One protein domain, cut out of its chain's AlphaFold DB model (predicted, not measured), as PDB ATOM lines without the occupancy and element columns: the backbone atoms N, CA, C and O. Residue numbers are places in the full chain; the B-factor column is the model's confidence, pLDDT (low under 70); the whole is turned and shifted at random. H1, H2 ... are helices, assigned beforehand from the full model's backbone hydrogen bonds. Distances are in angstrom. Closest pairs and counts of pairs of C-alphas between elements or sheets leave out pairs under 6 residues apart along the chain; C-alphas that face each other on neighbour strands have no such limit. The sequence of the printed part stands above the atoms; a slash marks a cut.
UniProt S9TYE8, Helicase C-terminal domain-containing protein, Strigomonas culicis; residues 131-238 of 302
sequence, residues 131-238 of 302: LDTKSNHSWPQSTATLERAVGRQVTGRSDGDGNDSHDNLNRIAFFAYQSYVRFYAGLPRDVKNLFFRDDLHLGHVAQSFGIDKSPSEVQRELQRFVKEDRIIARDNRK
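What this domain is: This is residues 131 to 238 of the 302 residues of the protein "Helicase C-terminal domain-containing protein" of Strigomonas culicis (UniProt S9TYE8). One long helix, H2, stands as a post, and two other long helices reach out from it as arms on opposite sides: H1, which meets the post with its last residues, and H5, which crosses it with residues 218 to 225. The short H3 sits near one end of H2, and the short H4 lies near the post, beside the first residue of H5. The printed part has 108 residues with five named helices, H1 to H5 in order, and no named strand; its class is all helix. It is loose, with a radius of gyration of the C-alphas of 17.8 A, and flat, spanning 59 by 48 by 25 A.

How they stand to each other: H1, residues 139 to 155, touches H2, residues 163 to 185, with residues 153 to 155 alone; the closest C-alphas, of Val 154 and Asn 170, are 4.9 A apart. Their steep tilt of 68 degrees, opposite ways, is only just short of about perpendicular. H3, residues 189 to 195, is close to H2 but not clearly touching, with the closest C-alphas, of Tyr 184 and Lys 192, 7.2 A apart. H4, residues 202 to 208, is also close to H2 but not clearly touching: the closest C-alphas, of Tyr 177 and Ala 206, are 6.4 A apart. H5, residues 215 to 238, touches H2 with residues 218 to 225 alone, closest at the C-alphas of Phe 174 and Val 218, 6.6 A. H1 and H5 are apart. In H1 and H4 every O i to N i+4 pair is within hydrogen-bond range, against 18 of 19 in H2, 19 of 20 in H5 and 1 of 3 in H3, where 3 of 4 O i to N i+3 pairs are.

Where its parts are: H1 begins at C-alpha 139 (9.016, -18.812, -44.870) and is 23.9 A long. H2 is 33.2 A long. H5, 34.5 A long, ends at C-alpha 238 (-16.179, 27.592, -51.894).

The domain as a whole: The C-alphas farthest apart, of Thr 133 and Lys 238, are 58.8 A apart. Residues 131 to 146, 159 to 164 and 226 to 238 stand free. The printed part has no cut and no long link between its helices. The pLDDT is under 70 at residues 132 to 137, 156 to 167, 197 to 200 and 235 to 238.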
ATOM      1  N   LEU A 131       0.432 -26.896 -43.936       74.81
ATOM      2  CA  LEU A 131      -0.922 -26.760 -44.474       74.81
ATOM      3  C   LEU A 131      -0.920 -26.435 -45.971       74.81
ATOM      4  O   LEU A 131      -1.836 -26.852 -46.677       74.81
ATOM      5  N   ASP A 132       0.102 -25.730 -46.462       68.69
ATOM      6  CA  ASP A 132       0.268 -25.440 -47.886       68.69
ATOM      7  C   ASP A 132       1.408 -26.268 -48.491       68.69
ATOM      8  O   ASP A 132       2.580 -25.892 -48.444       68.69
ATOM      9  N   THR A 133       1.045 -27.387 -49.120       66.94
ATOM     10  CA  THR A 133       1.972 -28.301 -49.806       66.94
ATOM     11  C   THR A 133       2.682 -27.681 -51.013       66.94
ATOM     12  O   THR A 133       3.637 -28.272 -51.516       66.94
ATOM     13  N   LYS A 134       2.236 -26.509 -51.492       66.88
ATOM     14  CA  LYS A 134       2.861 -25.765 -52.597       66.88
ATOM     15  C   LYS A 134       3.778 -24.649 -52.107       66.88
ATOM     16  O   LYS A 134       4.587 -24.146 -52.888       66.88
ATOM     17  N   SER A 135       3.655 -24.246 -50.844       62.38
ATOM     18  CA  SER A 135       4.527 -23.233 -50.262       62.38
ATOM     19  C   SER A 135       5.926 -23.812 -50.070       62.38
ATOM     20  O   SER A 135       6.140 -24.786 -49.352       62.38
ATOM     21  N   ASN A 136       6.902 -23.222 -50.758       56.09
ATOM     22  CA  ASN A 136       8.300 -23.598 -50.610       56.09
ATOM     23  C   ASN A 136       8.692 -23.400 -49.131       56.09
ATOM     24  O   ASN A 136       8.426 -22.336 -48.572       56.09
ATOM     25  N   HIS A 137       9.298 -24.409 -48.494       63.12
ATOM     26  CA  HIS A 137       9.505 -24.528 -47.035       63.12
ATOM     27  C   HIS A 137      10.382 -23.435 -46.372       63.12
ATOM     28  O   HIS A 137      10.781 -23.567 -45.216       63.12
ATOM     29  N   SER A 138      10.678 -22.338 -47.071       74.62
ATOM     30  CA  SER A 138      11.458 -21.201 -46.590       74.62
ATOM     31  C   SER A 138      10.571 -19.969 -46.390       74.62
ATOM     32  O   SER A 138      10.590 -19.005 -47.159       74.62
ATOM     33  N   TRP A 139       9.796 -19.976 -45.304       75.38
ATOM     34  CA  TRP A 139       9.016 -18.812 -44.870       75.38
ATOM     35  C   TRP A 139       9.837 -17.508 -44.733       75.38
ATOM     36  O   TRP A 139       9.265 -16.450 -45.020       75.38
ATOM     37  N   PRO A 140      11.148 -17.509 -44.372       81.00
ATOM     38  CA  PRO A 140      11.915 -16.266 -44.297       81.00
ATOM     39  C   PRO A 140      12.059 -15.601 -45.668       81.00
ATOM     40  O   PRO A 140      11.941 -14.383 -45.787       81.00
ATOM     41  N   GLN A 141      12.253 -16.396 -46.725       81.19
ATOM     42  CA  GLN A 141      12.357 -15.888 -48.096       81.19
ATOM     43  C   GLN A 141      11.022 -15.320 -48.578       81.19
ATOM     44  O   GLN A 141      10.992 -14.232 -49.157       81.19
ATOM     45  N   SER A 142       9.919 -16.014 -48.297       79.38
ATOM     46  CA  SER A 142       8.571 -15.540 -48.626       79.38
ATOM     47  C   SER A 142       8.252 -14.223 -47.920       79.38
ATOM     48  O   SER A 142       7.773 -13.286 -48.555       79.38
ATOM     49  N   THR A 143       8.602 -14.112 -46.636       78.81
ATOM     50  CA  THR A 143       8.405 -12.889 -45.842       78.81
ATOM     51  C   THR A 143       9.223 -11.732 -46.405       78.81
ATOM     52  O   THR A 143       8.671 -10.674 -46.685       78.81
ATOM     53  N   ALA A 144      10.510 -11.951 -46.688       82.75
ATOM     54  CA  ALA A 144      11.372 -10.921 -47.264       82.75
ATOM     55  C   ALA A 144      10.958 -10.535 -48.699       82.75
ATOM     56  O   ALA A 144      11.243  -9.432 -49.168       82.75
ATOM     57  N   THR A 145      10.318 -11.442 -49.441       84.94
ATOM     58  CA  THR A 145       9.762 -11.147 -50.770       84.94
ATOM     59  C   THR A 145       8.519 -10.278 -50.649       84.94
ATOM     60  O   THR A 145       8.407  -9.281 -51.363       84.94
ATOM     61  N   LEU A 146       7.625 -10.621 -49.719       82.88
ATOM     62  CA  LEU A 146       6.424  -9.852 -49.420       82.88
ATOM     63  C   LEU A 146       6.778  -8.444 -48.935       82.88
ATOM     64  O   LEU A 146       6.268  -7.473 -49.480       82.88
ATOM     65  N   GLU A 147       7.700  -8.328 -47.981       82.81
ATOM     66  CA  GLU A 147       8.165  -7.045 -47.449       82.81
ATOM     67  C   GLU A 147       8.713  -6.143 -48.561       82.81
ATOM     68  O   GLU A 147       8.292  -4.995 -48.702       82.81
ATOM     69  N   ARG A 148       9.582  -6.679 -49.430       82.75
ATOM     70  CA  ARG A 148      10.110  -5.925 -50.579       82.75
ATOM     71  C   ARG A 148       9.027  -5.554 -51.586       82.75
ATOM     72  O   ARG A 148       9.091  -4.471 -52.158       82.75
ATOM     73  N   ALA A 149       8.066  -6.440 -51.841       82.88
ATOM     74  CA  ALA A 149       6.963  -6.162 -52.753       82.88
ATOM     75  C   ALA A 149       6.079  -5.023 -52.222       82.88
ATOM     76  O   ALA A 149       5.830  -4.065 -52.952       82.88
ATOM     77  N   VAL A 150       5.703  -5.083 -50.942       82.44
ATOM     78  CA  VAL A 150       4.938  -4.031 -50.260       82.44
ATOM     79  C   VAL A 150       5.723  -2.721 -50.251       82.44
ATOM     80  O   VAL A 150       5.198  -1.698 -50.681       82.44
ATOM     81  N   GLY A 151       6.997  -2.751 -49.852       81.62
ATOM     82  CA  GLY A 151       7.862  -1.571 -49.836       81.62
ATOM     83  C   GLY A 151       7.980  -0.910 -51.211       81.62
ATOM     84  O   GLY A 151       7.812   0.303 -51.325       81.62
ATOM     85  N   ARG A 152       8.183  -1.685 -52.287       81.88
ATOM     86  CA  ARG A 152       8.198  -1.153 -53.666       81.88
ATOM     87  C   ARG A 152       6.871  -0.511 -54.056       81.88
ATOM     88  O   ARG A 152       6.871   0.559 -54.657       81.88
ATOM     89  N   GLN A 153       5.757  -1.145 -53.704       80.25
ATOM     90  CA  GLN A 153       4.429  -0.665 -54.068       80.25
ATOM     91  C   GLN A 153       4.051   0.625 -53.323       80.25
ATOM     92  O   GLN A 153       3.493   1.537 -53.934       80.25
ATOM     93  N   VAL A 154       4.413   0.727 -52.038       80.69
ATOM     94  CA  VAL A 154       4.208   1.922 -51.197       80.69
ATOM     95  C   VAL A 154       5.136   3.071 -51.602       80.69
ATOM     96  O   VAL A 154       4.723   4.229 -51.606       80.69
ATOM     97  N   THR A 155       6.391   2.783 -51.957       74.81
ATOM     98  CA  THR A 155       7.367   3.814 -52.364       74.81
ATOM     99  C   THR A 155       7.236   4.252 -53.821       74.81
ATOM    100  O   THR A 155       7.847   5.248 -54.195       74.81
ATOM    101  N   GLY A 156       6.446   3.546 -54.636       66.75
ATOM    102  CA  GLY A 156       6.237   3.889 -56.043       66.75
ATOM    103  C   GLY A 156       7.456   3.632 -56.933       66.75
ATOM    104  O   GLY A 156       7.567   4.240 -57.990       66.75
ATOM    105  N   ARG A 157       8.377   2.735 -56.543       60.09
ATOM    106  CA  ARG A 157       9.568   2.364 -57.343       60.09
ATOM    107  C   ARG A 157       9.229   1.462 -58.549       60.09
ATOM    108  O   ARG A 157       9.918   0.473 -58.782       60.09
ATOM    109  N   SER A 158       8.142   1.742 -59.270       48.50
ATOM    110  CA  SER A 158       7.759   1.011 -60.482       48.50
ATOM    111  C   SER A 158       7.994   1.901 -61.704       48.50
ATOM    112  O   SER A 158       7.431   2.988 -61.796       48.50
ATOM    113  N   ASP A 159       8.853   1.446 -62.618       51.41
ATOM    114  CA  ASP A 159       9.377   2.182 -63.782       51.41
ATOM    115  C   ASP A 159       8.360   2.359 -64.930       51.41
ATOM    116  O   ASP A 159       8.631   2.014 -66.081       51.41
ATOM    117  N   GLY A 160       7.178   2.905 -64.651       51.44
ATOM    118  CA  GLY A 160       6.255   3.301 -65.710       51.44
ATOM    119  C   GLY A 160       4.788   3.284 -65.306       51.44
ATOM    120  O   GLY A 160       4.271   2.256 -64.883       51.44
ATOM    121  N   ASP A 161       4.148   4.421 -65.577       48.25
ATOM    122  CA  ASP A 161       2.704   4.672 -65.667       48.25
ATOM    123  C   ASP A 161       1.991   5.257 -64.423       48.25
ATOM    124  O   ASP A 161       2.107   4.769 -63.304       48.25
ATOM    125  N   GLY A 162       1.241   6.342 -64.666       52.84
ATOM    126  CA  GLY A 162       0.199   6.932 -63.807       52.84
ATOM    127  C   GLY A 162       0.535   7.284 -62.346       52.84
ATOM    128  O   GLY A 162       0.216   6.535 -61.428       52.84
ATOM    129  N   ASN A 163       1.039   8.500 -62.114       55.09
ATOM    130  CA  ASN A 163       1.478   9.057 -60.821       55.09
ATOM    131  C   ASN A 163       0.430   9.054 -59.665       55.09
ATOM    132  O   ASN A 163       0.807   9.137 -58.499       55.09
ATOM    133  N   ASP A 164      -0.874   8.913 -59.935       57.41
ATOM    134  CA  ASP A 164      -1.926   9.171 -58.930       57.41
ATOM    135  C   ASP A 164      -2.192   8.009 -57.947       57.41
ATOM    136  O   ASP A 164      -2.518   8.236 -56.777       57.41
ATOM    137  N   SER A 165      -2.049   6.748 -58.377       56.22
ATOM    138  CA  SER A 165      -2.370   5.594 -57.515       56.22
ATOM    139  C   SER A 165      -1.276   5.302 -56.480       56.22
ATOM    140  O   SER A 165      -1.576   4.840 -55.375       56.22
ATOM    141  N   HIS A 166      -0.011   5.565 -56.819       57.72
ATOM    142  CA  HIS A 166       1.129   5.350 -55.922       57.72
ATOM    143  C   HIS A 166       1.218   6.431 -54.841       57.72
ATOM    144  O   HIS A 166       1.452   6.105 -53.673       57.72
ATOM    145  N   ASP A 167       0.913   7.686 -55.189       64.19
ATOM    146  CA  ASP A 167       0.807   8.785 -54.226       64.19
ATOM    147  C   ASP A 167      -0.278   8.511 -53.171       64.19
ATOM    148  O   ASP A 167      -0.099   8.831 -51.992       64.19
ATOM    149  N   ASN A 168      -1.374   7.839 -53.549       72.94
ATOM    150  CA  ASN A 168      -2.431   7.458 -52.611       72.94
ATOM    151  C   ASN A 168      -1.949   6.407 -51.593       72.94
ATOM    152  O   ASN A 168      -2.178   6.566 -50.394       72.94
ATOM    153  N   LEU A 169      -1.232   5.365 -52.031       80.38
ATOM    154  CA  LEU A 169      -0.715   4.319 -51.134       80.38
ATOM    155  C   LEU A 169       0.379   4.837 -50.201       80.38
ATOM    156  O   LEU A 169       0.342   4.555 -49.003       80.38
ATOM    157  N   ASN A 170       1.312   5.632 -50.726       82.75
ATOM    158  CA  ASN A 170       2.363   6.262 -49.931       82.75
ATOM    159  C   ASN A 170       1.766   7.141 -48.821       82.75
ATOM    160  O   ASN A 170       2.098   7.031 -47.636       82.75
ATOM    161  N   ARG A 171       0.778   7.952 -49.200       82.69
ATOM    162  CA  ARG A 171       0.027   8.796 -48.279       82.69
ATOM    163  C   ARG A 171      -0.714   7.987 -47.218       82.69
ATOM    164  O   ARG A 171      -0.643   8.336 -46.039       82.69
ATOM    165  N   ILE A 172      -1.410   6.915 -47.604       84.75
ATOM    166  CA  ILE A 172      -2.093   6.017 -46.661       84.75
ATOM    167  C   ILE A 172      -1.084   5.415 -45.680       84.75
ATOM    168  O   ILE A 172      -1.340   5.443 -44.476       84.75
ATOM    169  N   ALA A 173       0.072   4.952 -46.159       86.75
ATOM    170  CA  ALA A 173       1.129   4.400 -45.314       86.75
ATOM    171  C   ALA A 173       1.623   5.421 -44.279       86.75
ATOM    172  O   ALA A 173       1.748   5.095 -43.098       86.75
ATOM    173  N   PHE A 174       1.813   6.686 -44.663       86.50
ATOM    174  CA  PHE A 174       2.219   7.723 -43.712       86.50
ATOM    175  C   PHE A 174       1.157   8.026 -42.665       86.50
ATOM    176  O   PHE A 174       1.486   8.196 -41.490       86.50
ATOM    177  N   PHE A 175      -0.115   8.108 -43.061       84.44
ATOM    178  CA  PHE A 175      -1.198   8.305 -42.098       84.44
ATOM    179  C   PHE A 175      -1.360   7.091 -41.177       84.44
ATOM    180  O   PHE A 175      -1.629   7.276 -39.988       84.44
ATOM    181  N   ALA A 176      -1.140   5.875 -41.685       86.00
ATOM    182  CA  ALA A 176      -1.125   4.650 -40.894       86.00
ATOM    183  C   ALA A 176       0.011   4.676 -39.859       86.00
ATOM    184  O   ALA A 176      -0.262   4.576 -38.661       86.00
ATOM    185  N   TYR A 177       1.245   4.956 -40.283       85.62
ATOM    186  CA  TYR A 177       2.388   5.130 -39.384       85.62
ATOM    187  C   TYR A 177       2.147   6.241 -38.350       85.62
ATOM    188  O   TYR A 177       2.370   6.056 -37.155       85.62
ATOM    189  N   GLN A 178       1.600   7.387 -38.767       85.12
ATOM    190  CA  GLN A 178       1.257   8.475 -37.850       85.12
ATOM    191  C   GLN A 178       0.205   8.050 -36.818       85.12
ATOM    192  O   GLN A 178       0.273   8.468 -35.659       85.12
ATOM    193  N   SER A 179      -0.785   7.255 -37.226       82.69
ATOM    194  CA  SER A 179      -1.809   6.733 -36.321       82.69
ATOM    195  C   SER A 179      -1.218   5.761 -35.300       82.69
ATOM    196  O   SER A 179      -1.530   5.886 -34.116       82.69
ATOM    197  N   TYR A 180      -0.291   4.901 -35.732       83.44
ATOM    198  CA  TYR A 180       0.459   3.989 -34.871       83.44
ATOM    199  C   TYR A 180       1.265   4.772 -33.829       83.44
ATOM    200  O   TYR A 180       1.061   4.604 -32.628       83.44
ATOM    201  N   VAL A 181       2.101   5.722 -34.266       83.00
ATOM    202  CA  VAL A 181       2.912   6.548 -33.355       83.00
ATOM    203  C   VAL A 181       2.032   7.298 -32.352       83.00
ATOM    204  O   VAL A 181       2.354   7.353 -31.165       83.00
ATOM    205  N   ARG A 182       0.895   7.851 -32.792       81.69
ATOM    206  CA  ARG A 182      -0.043   8.553 -31.901       81.69
ATOM    207  C   ARG A 182      -0.722   7.640 -30.892       81.69
ATOM    208  O   ARG A 182      -0.894   8.067 -29.753       81.69
ATOM    209  N   PHE A 183      -1.119   6.435 -31.296       81.44
ATOM    210  CA  PHE A 183      -1.730   5.458 -30.395       81.44
ATOM    211  C   PHE A 183      -0.790   5.165 -29.226       81.44
ATOM    212  O   PHE A 183      -1.151   5.369 -28.068       81.44
ATOM    213  N   TYR A 184       0.454   4.816 -29.538       76.62
ATOM    214  CA  TYR A 184       1.453   4.495 -28.533       76.62
ATOM    215  C   TYR A 184       1.934   5.714 -27.723       76.62
ATOM    216  O   TYR A 184       2.236   5.593 -26.536       76.62
ATOM    217  N   ALA A 185       1.960   6.911 -28.321       80.31
ATOM    218  CA  ALA A 185       2.248   8.151 -27.596       80.31
ATOM    219  C   ALA A 185       1.153   8.527 -26.579       80.31
ATOM    220  O   ALA A 185       1.432   9.269 -25.637       80.31
ATOM    221  N   GLY A 186      -0.075   8.038 -26.778       79.81
ATOM    222  CA  GLY A 186      -1.216   8.255 -25.890       79.81
ATOM    223  C   GLY A 186      -1.308   7.284 -24.710       79.81
ATOM    224  O   GLY A 186      -2.217   7.438 -23.895       79.81
ATOM    225  N   LEU A 187      -0.409   6.299 -24.606       80.88
ATOM    226  CA  LEU A 187      -0.422   5.325 -23.514       80.88
ATOM    227  C   LEU A 187      -0.007   5.956 -22.169       80.88
ATOM    228  O   LEU A 187       0.842   6.858 -22.148       80.88
ATOM    229  N   PRO A 188      -0.554   5.472 -21.035       82.50
ATOM    230  CA  PRO A 188      -0.073   5.835 -19.702       82.50
ATOM    231  C   PRO A 188       1.430   5.571 -19.554       82.50
ATOM    232  O   PRO A 188       1.949   4.636 -20.163       82.50
ATOM    233  N   ARG A 189       2.133   6.361 -18.730       81.50
ATOM    234  CA  ARG A 189       3.599   6.253 -18.570       81.50
ATOM    235  C   ARG A 189       4.044   4.847 -18.164       81.50
ATOM    236  O   ARG A 189       4.970   4.318 -18.766       81.50
ATOM    237  N   ASP A 190       3.337   4.237 -17.218       81.56
ATOM    238  CA  ASP A 190       3.669   2.910 -16.687       81.56
ATOM    239  C   ASP A 190       3.604   1.840 -17.780       81.56
ATOM    240  O   ASP A 190       4.504   1.018 -17.925       81.56
ATOM    241  N   VAL A 191       2.567   1.918 -18.615       81.31
ATOM    242  CA  VAL A 191       2.365   1.022 -19.753       81.31
ATOM    243  C   VAL A 191       3.374   1.328 -20.858       81.31
ATOM    244  O   VAL A 191       3.947   0.417 -21.442       81.31
ATOM    245  N   LYS A 192       3.651   2.607 -21.127       81.81
ATOM    246  CA  LYS A 192       4.594   3.041 -22.165       81.81
ATOM    247  C   LYS A 192       5.999   2.472 -21.946       81.81
ATOM    248  O   LYS A 192       6.630   2.075 -22.923       81.81
ATOM    249  N   ASN A 193       6.450   2.361 -20.698       81.94
ATOM    250  CA  ASN A 193       7.748   1.767 -20.354       81.94
ATOM    251  C   ASN A 193       7.834   0.265 -20.698       81.94
ATOM    252  O   ASN A 193       8.928  -0.265 -20.879       81.94
ATOM    253  N   LEU A 194       6.691  -0.420 -20.829       81.31
ATOM    254  CA  LEU A 194       6.615  -1.811 -21.298       81.31
ATOM    255  C   LEU A 194       6.715  -1.924 -22.828       81.31
ATOM    256  O   LEU A 194       6.965  -3.010 -23.336       81.31
ATOM    257  N   PHE A 195       6.492  -0.827 -23.559       74.25
ATOM    258  CA  PHE A 195       6.452  -0.786 -25.025       74.25
ATOM    259  C   PHE A 195       7.687  -0.137 -25.652       74.25
ATOM    260  O   PHE A 195       8.132  -0.557 -26.720       74.25
ATOM    261  N   PHE A 196       8.226   0.887 -24.995       70.69
ATOM    262  CA  PHE A 196       9.361   1.681 -25.451       70.69
ATOM    263  C   PHE A 196      10.463   1.582 -24.405       70.69
ATOM    264  O   PHE A 196      10.543   2.410 -23.501       70.69
ATOM    265  N   ARG A 197      11.295   0.548 -24.527       65.88
ATOM    266  CA  ARG A 197      12.651   0.596 -23.969       65.88
ATOM    267  C   ARG A 197      13.518   1.462 -24.884       65.88
ATOM    268  O   ARG A 197      13.166   1.641 -26.053       65.88
ATOM    269  N   ASP A 198      14.616   1.986 -24.350       58.72
ATOM    270  CA  ASP A 198      15.466   3.005 -24.990       58.72
ATOM    271  C   ASP A 198      15.976   2.628 -26.404       58.72
ATOM    272  O   ASP A 198      16.372   3.500 -27.172       58.72
ATOM    273  N   ASP A 199      15.861   1.356 -26.796       60.28
ATOM    274  CA  ASP A 199      16.333   0.810 -28.073       60.28
ATOM    275  C   ASP A 199      15.318   0.860 -29.240       60.28
ATOM    276  O   ASP A 199      15.656   0.490 -30.370       60.28
ATOM    277  N   LEU A 200      14.058   1.280 -29.029       67.25
ATOM    278  CA  LEU A 200      13.059   1.261 -30.113       67.25
ATOM    279  C   LEU A 200      13.207   2.457 -31.068       67.25
ATOM    280  O   LEU A 200      12.602   3.516 -30.892       67.25
ATOM    281  N   HIS A 201      13.957   2.252 -32.150       74.06
ATOM    282  CA  HIS A 201      14.086   3.243 -33.215       74.06
ATOM    283  C   HIS A 201      12.804   3.320 -34.064       74.06
ATOM    284  O   HIS A 201      12.461   2.392 -34.799       74.06
ATOM    285  N   LEU A 202      12.119   4.468 -34.024       79.62
ATOM    286  CA  LEU A 202      10.900   4.738 -34.804       79.62
ATOM    287  C   LEU A 202      11.079   4.537 -36.322       79.62
ATOM    288  O   LEU A 202      10.107   4.294 -37.031       79.62
ATOM    289  N   GLY A 203      12.318   4.585 -36.823       80.88
ATOM    290  CA  GLY A 203      12.627   4.241 -38.213       80.88
ATOM    291  C   GLY A 203      12.374   2.768 -38.561       80.88
ATOM    292  O   GLY A 203      11.844   2.501 -39.633       80.88
ATOM    293  N   HIS A 204      12.656   1.816 -37.661       81.88
ATOM    294  CA  HIS A 204      12.339   0.397 -37.906       81.88
ATOM    295  C   HIS A 204      10.827   0.171 -37.966       81.88
ATOM    296  O   HIS A 204      10.331  -0.613 -38.769       81.88
ATOM    297  N   VAL A 205      10.078   0.915 -37.149       83.12
ATOM    298  CA  VAL A 205       8.617   0.916 -37.213       83.12
ATOM    299  C   VAL A 205       8.147   1.505 -38.540       83.12
ATOM    300  O   VAL A 205       7.250   0.951 -39.151       83.12
ATOM    301  N   ALA A 206       8.747   2.588 -39.036       86.38
ATOM    302  CA  ALA A 206       8.383   3.142 -40.342       86.38
ATOM    303  C   ALA A 206       8.584   2.116 -41.480       86.38
ATOM    304  O   ALA A 206       7.712   1.975 -42.340       86.38
ATOM    305  N   GLN A 207       9.666   1.331 -41.434       84.94
ATOM    306  CA  GLN A 207       9.928   0.273 -42.416       84.94
ATOM    307  C   GLN A 207       8.826  -0.795 -42.461       84.94
ATOM    308  O   GLN A 207       8.488  -1.251 -43.552       84.94
ATOM    309  N   SER A 208       8.189  -1.137 -41.332       85.12
ATOM    310  CA  SER A 208       7.079  -2.108 -41.329       85.12
ATOM    311  C   SER A 208       5.829  -1.608 -42.069       85.12
ATOM    312  O   SER A 208       5.028  -2.415 -42.536       85.12
ATOM    313  N   PHE A 209       5.691  -0.290 -42.256       86.75
ATOM    314  CA  PHE A 209       4.665   0.326 -43.105       86.75
ATOM    315  C   PHE A 209       5.111   0.479 -44.571       86.75
ATOM    316  O   PHE A 209       4.422   1.128 -45.357       86.75
ATOM    317  N   GLY A 210       6.262  -0.084 -44.953       85.81
ATOM    318  CA  GLY A 210       6.847   0.078 -46.286       85.81
ATOM    319  C   GLY A 210       7.432   1.473 -46.524       85.81
ATOM    320  O   GLY A 210       7.569   1.889 -47.674       85.81
ATOM    321  N   ILE A 211       7.745   2.214 -45.455       87.50
ATOM    322  CA  ILE A 211       8.263   3.580 -45.538       87.50
ATOM    323  C   ILE A 211       9.792   3.560 -45.470       87.50
ATOM    324  O   ILE A 211      10.379   3.264 -44.434       87.50
ATOM    325  N   ASP A 212      10.428   3.952 -46.570       85.94
ATOM    326  CA  ASP A 212      11.882   4.133 -46.690       85.94
ATOM    327  C   ASP A 212      12.267   5.607 -46.451       85.94
ATOM    328  O   ASP A 212      12.851   6.266 -47.308       85.94
ATOM    329  N   LYS A 213      11.804   6.183 -45.333       85.94
ATOM    330  CA  LYS A 213      12.055   7.584 -44.944       85.94
ATOM    331  C   LYS A 213      12.245   7.694 -43.442       85.94
ATOM    332  O   LYS A 213      11.626   6.961 -42.667       85.94
ATOM    333  N   SER A 214      13.058   8.653 -43.013       88.75
ATOM    334  CA  SER A 214      13.226   8.932 -41.587       88.75
ATOM    335  C   SER A 214      11.939   9.517 -40.975       88.75
ATOM    336  O   SER A 214      11.172  10.196 -41.668       88.75
ATOM    337  N   PRO A 215      11.689   9.334 -39.662       86.94
ATOM    338  CA  PRO A 215      10.494   9.871 -39.004       86.94
ATOM    339  C   PRO A 215      10.278  11.379 -39.226       86.94
ATOM    340  O   PRO A 215       9.141  11.821 -39.406       86.94
ATOM    341  N   SER A 216      11.359  12.163 -39.274       88.12
ATOM    342  CA  SER A 216      11.323  13.608 -39.536       88.12
ATOM    343  C   SER A 216      10.860  13.940 -40.958       88.12
ATOM    344  O   SER A 216      10.095  14.884 -41.167       88.12
ATOM    345  N   GLU A 217      11.288  13.159 -41.949       89.25
ATOM    346  CA  GLU A 217      10.870  13.329 -43.343       89.25
ATOM    347  C   GLU A 217       9.408  12.942 -43.537       89.25
ATOM    348  O   GLU A 217       8.654  13.691 -44.161       89.25
ATOM    349  N   VAL A 218       8.982  11.836 -42.920       88.00
ATOM    350  CA  VAL A 218       7.574  11.417 -42.908       88.00
ATOM    351  C   VAL A 218       6.695  12.513 -42.310       88.00
ATOM    352  O   VAL A 218       5.650  12.853 -42.866       88.00
ATOM    353  N   GLN A 219       7.129  13.134 -41.210       87.69
ATOM    354  CA  GLN A 219       6.395  14.235 -40.588       87.69
ATOM    355  C   GLN A 219       6.279  15.461 -41.505       87.69
ATOM    356  O   GLN A 219       5.205  16.068 -41.575       87.69
ATOM    357  N   ARG A 220       7.348  15.818 -42.223       89.50
ATOM    358  CA  ARG A 220       7.343  16.923 -43.194       89.50
ATOM    359  C   ARG A 220       6.363  16.661 -44.341       89.50
ATOM    360  O   ARG A 220       5.588  17.546 -44.701       89.50
ATOM    361  N   GLU A 221       6.346  15.448 -44.884       87.50
ATOM    362  CA  GLU A 221       5.435  15.086 -45.977       87.50
ATOM    363  C   GLU A 221       3.977  14.979 -45.520       87.50
ATOM    364  O   GLU A 221       3.078  15.475 -46.198       87.50
ATOM    365  N   LEU A 222       3.729  14.464 -44.314       86.00
ATOM    366  CA  LEU A 222       2.399  14.496 -43.701       86.00
ATOM    367  C   LEU A 222       1.856  15.922 -43.569       86.00
ATOM    368  O   LEU A 222       0.676  16.160 -43.829       86.00
ATOM    369  N   GLN A 223       2.691  16.888 -43.177       85.44
ATOM    370  CA  GLN A 223       2.270  18.291 -43.107       85.44
ATOM    371  C   GLN A 223       1.889  18.845 -44.484       85.44
ATOM    372  O   GLN A 223       0.929  19.617 -44.575       85.44
ATOM    373  N   ARG A 224       2.591  18.427 -45.546       85.44
ATOM    374  CA  ARG A 224       2.251  18.770 -46.932       85.44
ATOM    375  C   ARG A 224       0.872  18.220 -47.308       85.44
ATOM    376  O   ARG A 224       0.001  19.012 -47.663       85.44
ATOM    377  N   PHE A 225       0.627  16.926 -47.096       82.69
ATOM    378  CA  PHE A 225      -0.674  16.298 -47.374       82.69
ATOM    379  C   PHE A 225      -1.821  16.929 -46.574       82.69
ATOM    380  O   PHE A 225      -2.896  17.190 -47.106       82.69
ATOM    381  N   VAL A 226      -1.594  17.256 -45.299       80.38
ATOM    382  CA  VAL A 226      -2.598  17.950 -44.474       80.38
ATOM    383  C   VAL A 226      -2.881  19.362 -45.001       80.38
ATOM    384  O   VAL A 226      -4.011  19.844 -44.896       80.38
ATOM    385  N   LYS A 227      -1.877  20.060 -45.544       81.38
ATOM    386  CA  LYS A 227      -2.066  21.376 -46.168       81.38
ATOM    387  C   LYS A 227      -2.878  21.258 -47.459       81.38
ATOM    388  O   LYS A 227      -3.804  22.048 -47.634       81.38
ATOM    389  N   GLU A 228      -2.587  20.268 -48.296       78.12
ATOM    390  CA  GLU A 228      -3.363  19.949 -49.504       78.12
ATOM    391  C   GLU A 228      -4.826  19.635 -49.153       78.12
ATOM    392  O   GLU A 228      -5.732  20.275 -49.683       78.12
ATOM    393  N   ASP A 229      -5.074  18.783 -48.151       76.75
ATOM    394  CA  ASP A 229      -6.430  18.489 -47.657       76.75
ATOM    395  C   ASP A 229      -7.173  19.728 -47.169       76.75
ATOM    396  O   ASP A 229      -8.389  19.851 -47.332       76.75
ATOM    397  N   ARG A 230      -6.464  20.666 -46.534       73.94
ATOM    398  CA  ARG A 230      -7.066  21.930 -46.090       73.94
ATOM    399  C   ARG A 230      -7.466  22.806 -47.269       73.94
ATOM    400  O   ARG A 230      -8.492  23.477 -47.157       73.94
ATOM    401  N   ILE A 231      -6.678  22.816 -48.342       75.88
ATOM    402  CA  ILE A 231      -6.985  23.552 -49.571       75.88
ATOM    403  C   ILE A 231      -8.213  22.922 -50.227       75.88
ATOM    404  O   ILE A 231      -9.221  23.609 -50.360       75.88
ATOM    405  N   ILE A 232      -8.213  21.604 -50.452       73.19
ATOM    406  CA  ILE A 232      -9.356  20.866 -51.018       73.19
ATOM    407  C   ILE A 232     -10.621  21.078 -50.173       73.19
ATOM    408  O   ILE A 232     -11.682  21.414 -50.691       73.19
ATOM    409  N   ALA A 233     -10.535  20.972 -48.844       71.19
ATOM    410  CA  ALA A 233     -11.683  21.186 -47.960       71.19
ATOM    411  C   ALA A 233     -12.161  22.650 -47.895       71.19
ATOM    412  O   ALA A 233     -13.299  22.907 -47.480       71.19
ATOM    413  N   ARG A 234     -11.298  23.620 -48.227       72.94
ATOM    414  CA  ARG A 234     -11.661  25.038 -48.363       72.94
ATOM    415  C   ARG A 234     -12.303  25.291 -49.719       72.94
ATOM    416  O   ARG A 234     -13.317  25.979 -49.766       72.94
ATOM    417  N   ASP A 235     -11.758  24.723 -50.781       69.75
ATOM    418  CA  ASP A 235     -12.257  24.906 -52.138       69.75
ATOM    419  C   ASP A 235     -13.571  24.151 -52.349       69.75
ATOM    420  O   ASP A 235     -14.498  24.730 -52.896       69.75
ATOM    421  N   ASN A 236     -13.765  22.978 -51.738       65.00
ATOM    422  CA  ASN A 236     -15.076  22.316 -51.659       65.00
ATOM    423  C   ASN A 236     -16.116  23.149 -50.889       65.00
ATOM    424  O   ASN A 236     -17.299  23.148 -51.234       65.00
ATOM    425  N   ARG A 237     -15.688  23.906 -49.868       60.97
ATOM    426  CA  ARG A 237     -16.550  24.881 -49.173       60.97
ATOM    427  C   ARG A 237     -16.855  26.121 -50.016       60.97
ATOM    428  O   ARG A 237     -17.895  26.737 -49.818       60.97
ATOM    429  N   LYS A 238     -15.968  26.491 -50.941       57.53
ATOM    430  CA  LYS A 238     -16.179  27.592 -51.894       57.53
ATOM    431  C   LYS A 238     -16.960  27.159 -53.137       57.53
ATOM    432  O   LYS A 238     -17.708  27.963 -53.657       57.53
TER     433      LYS A 238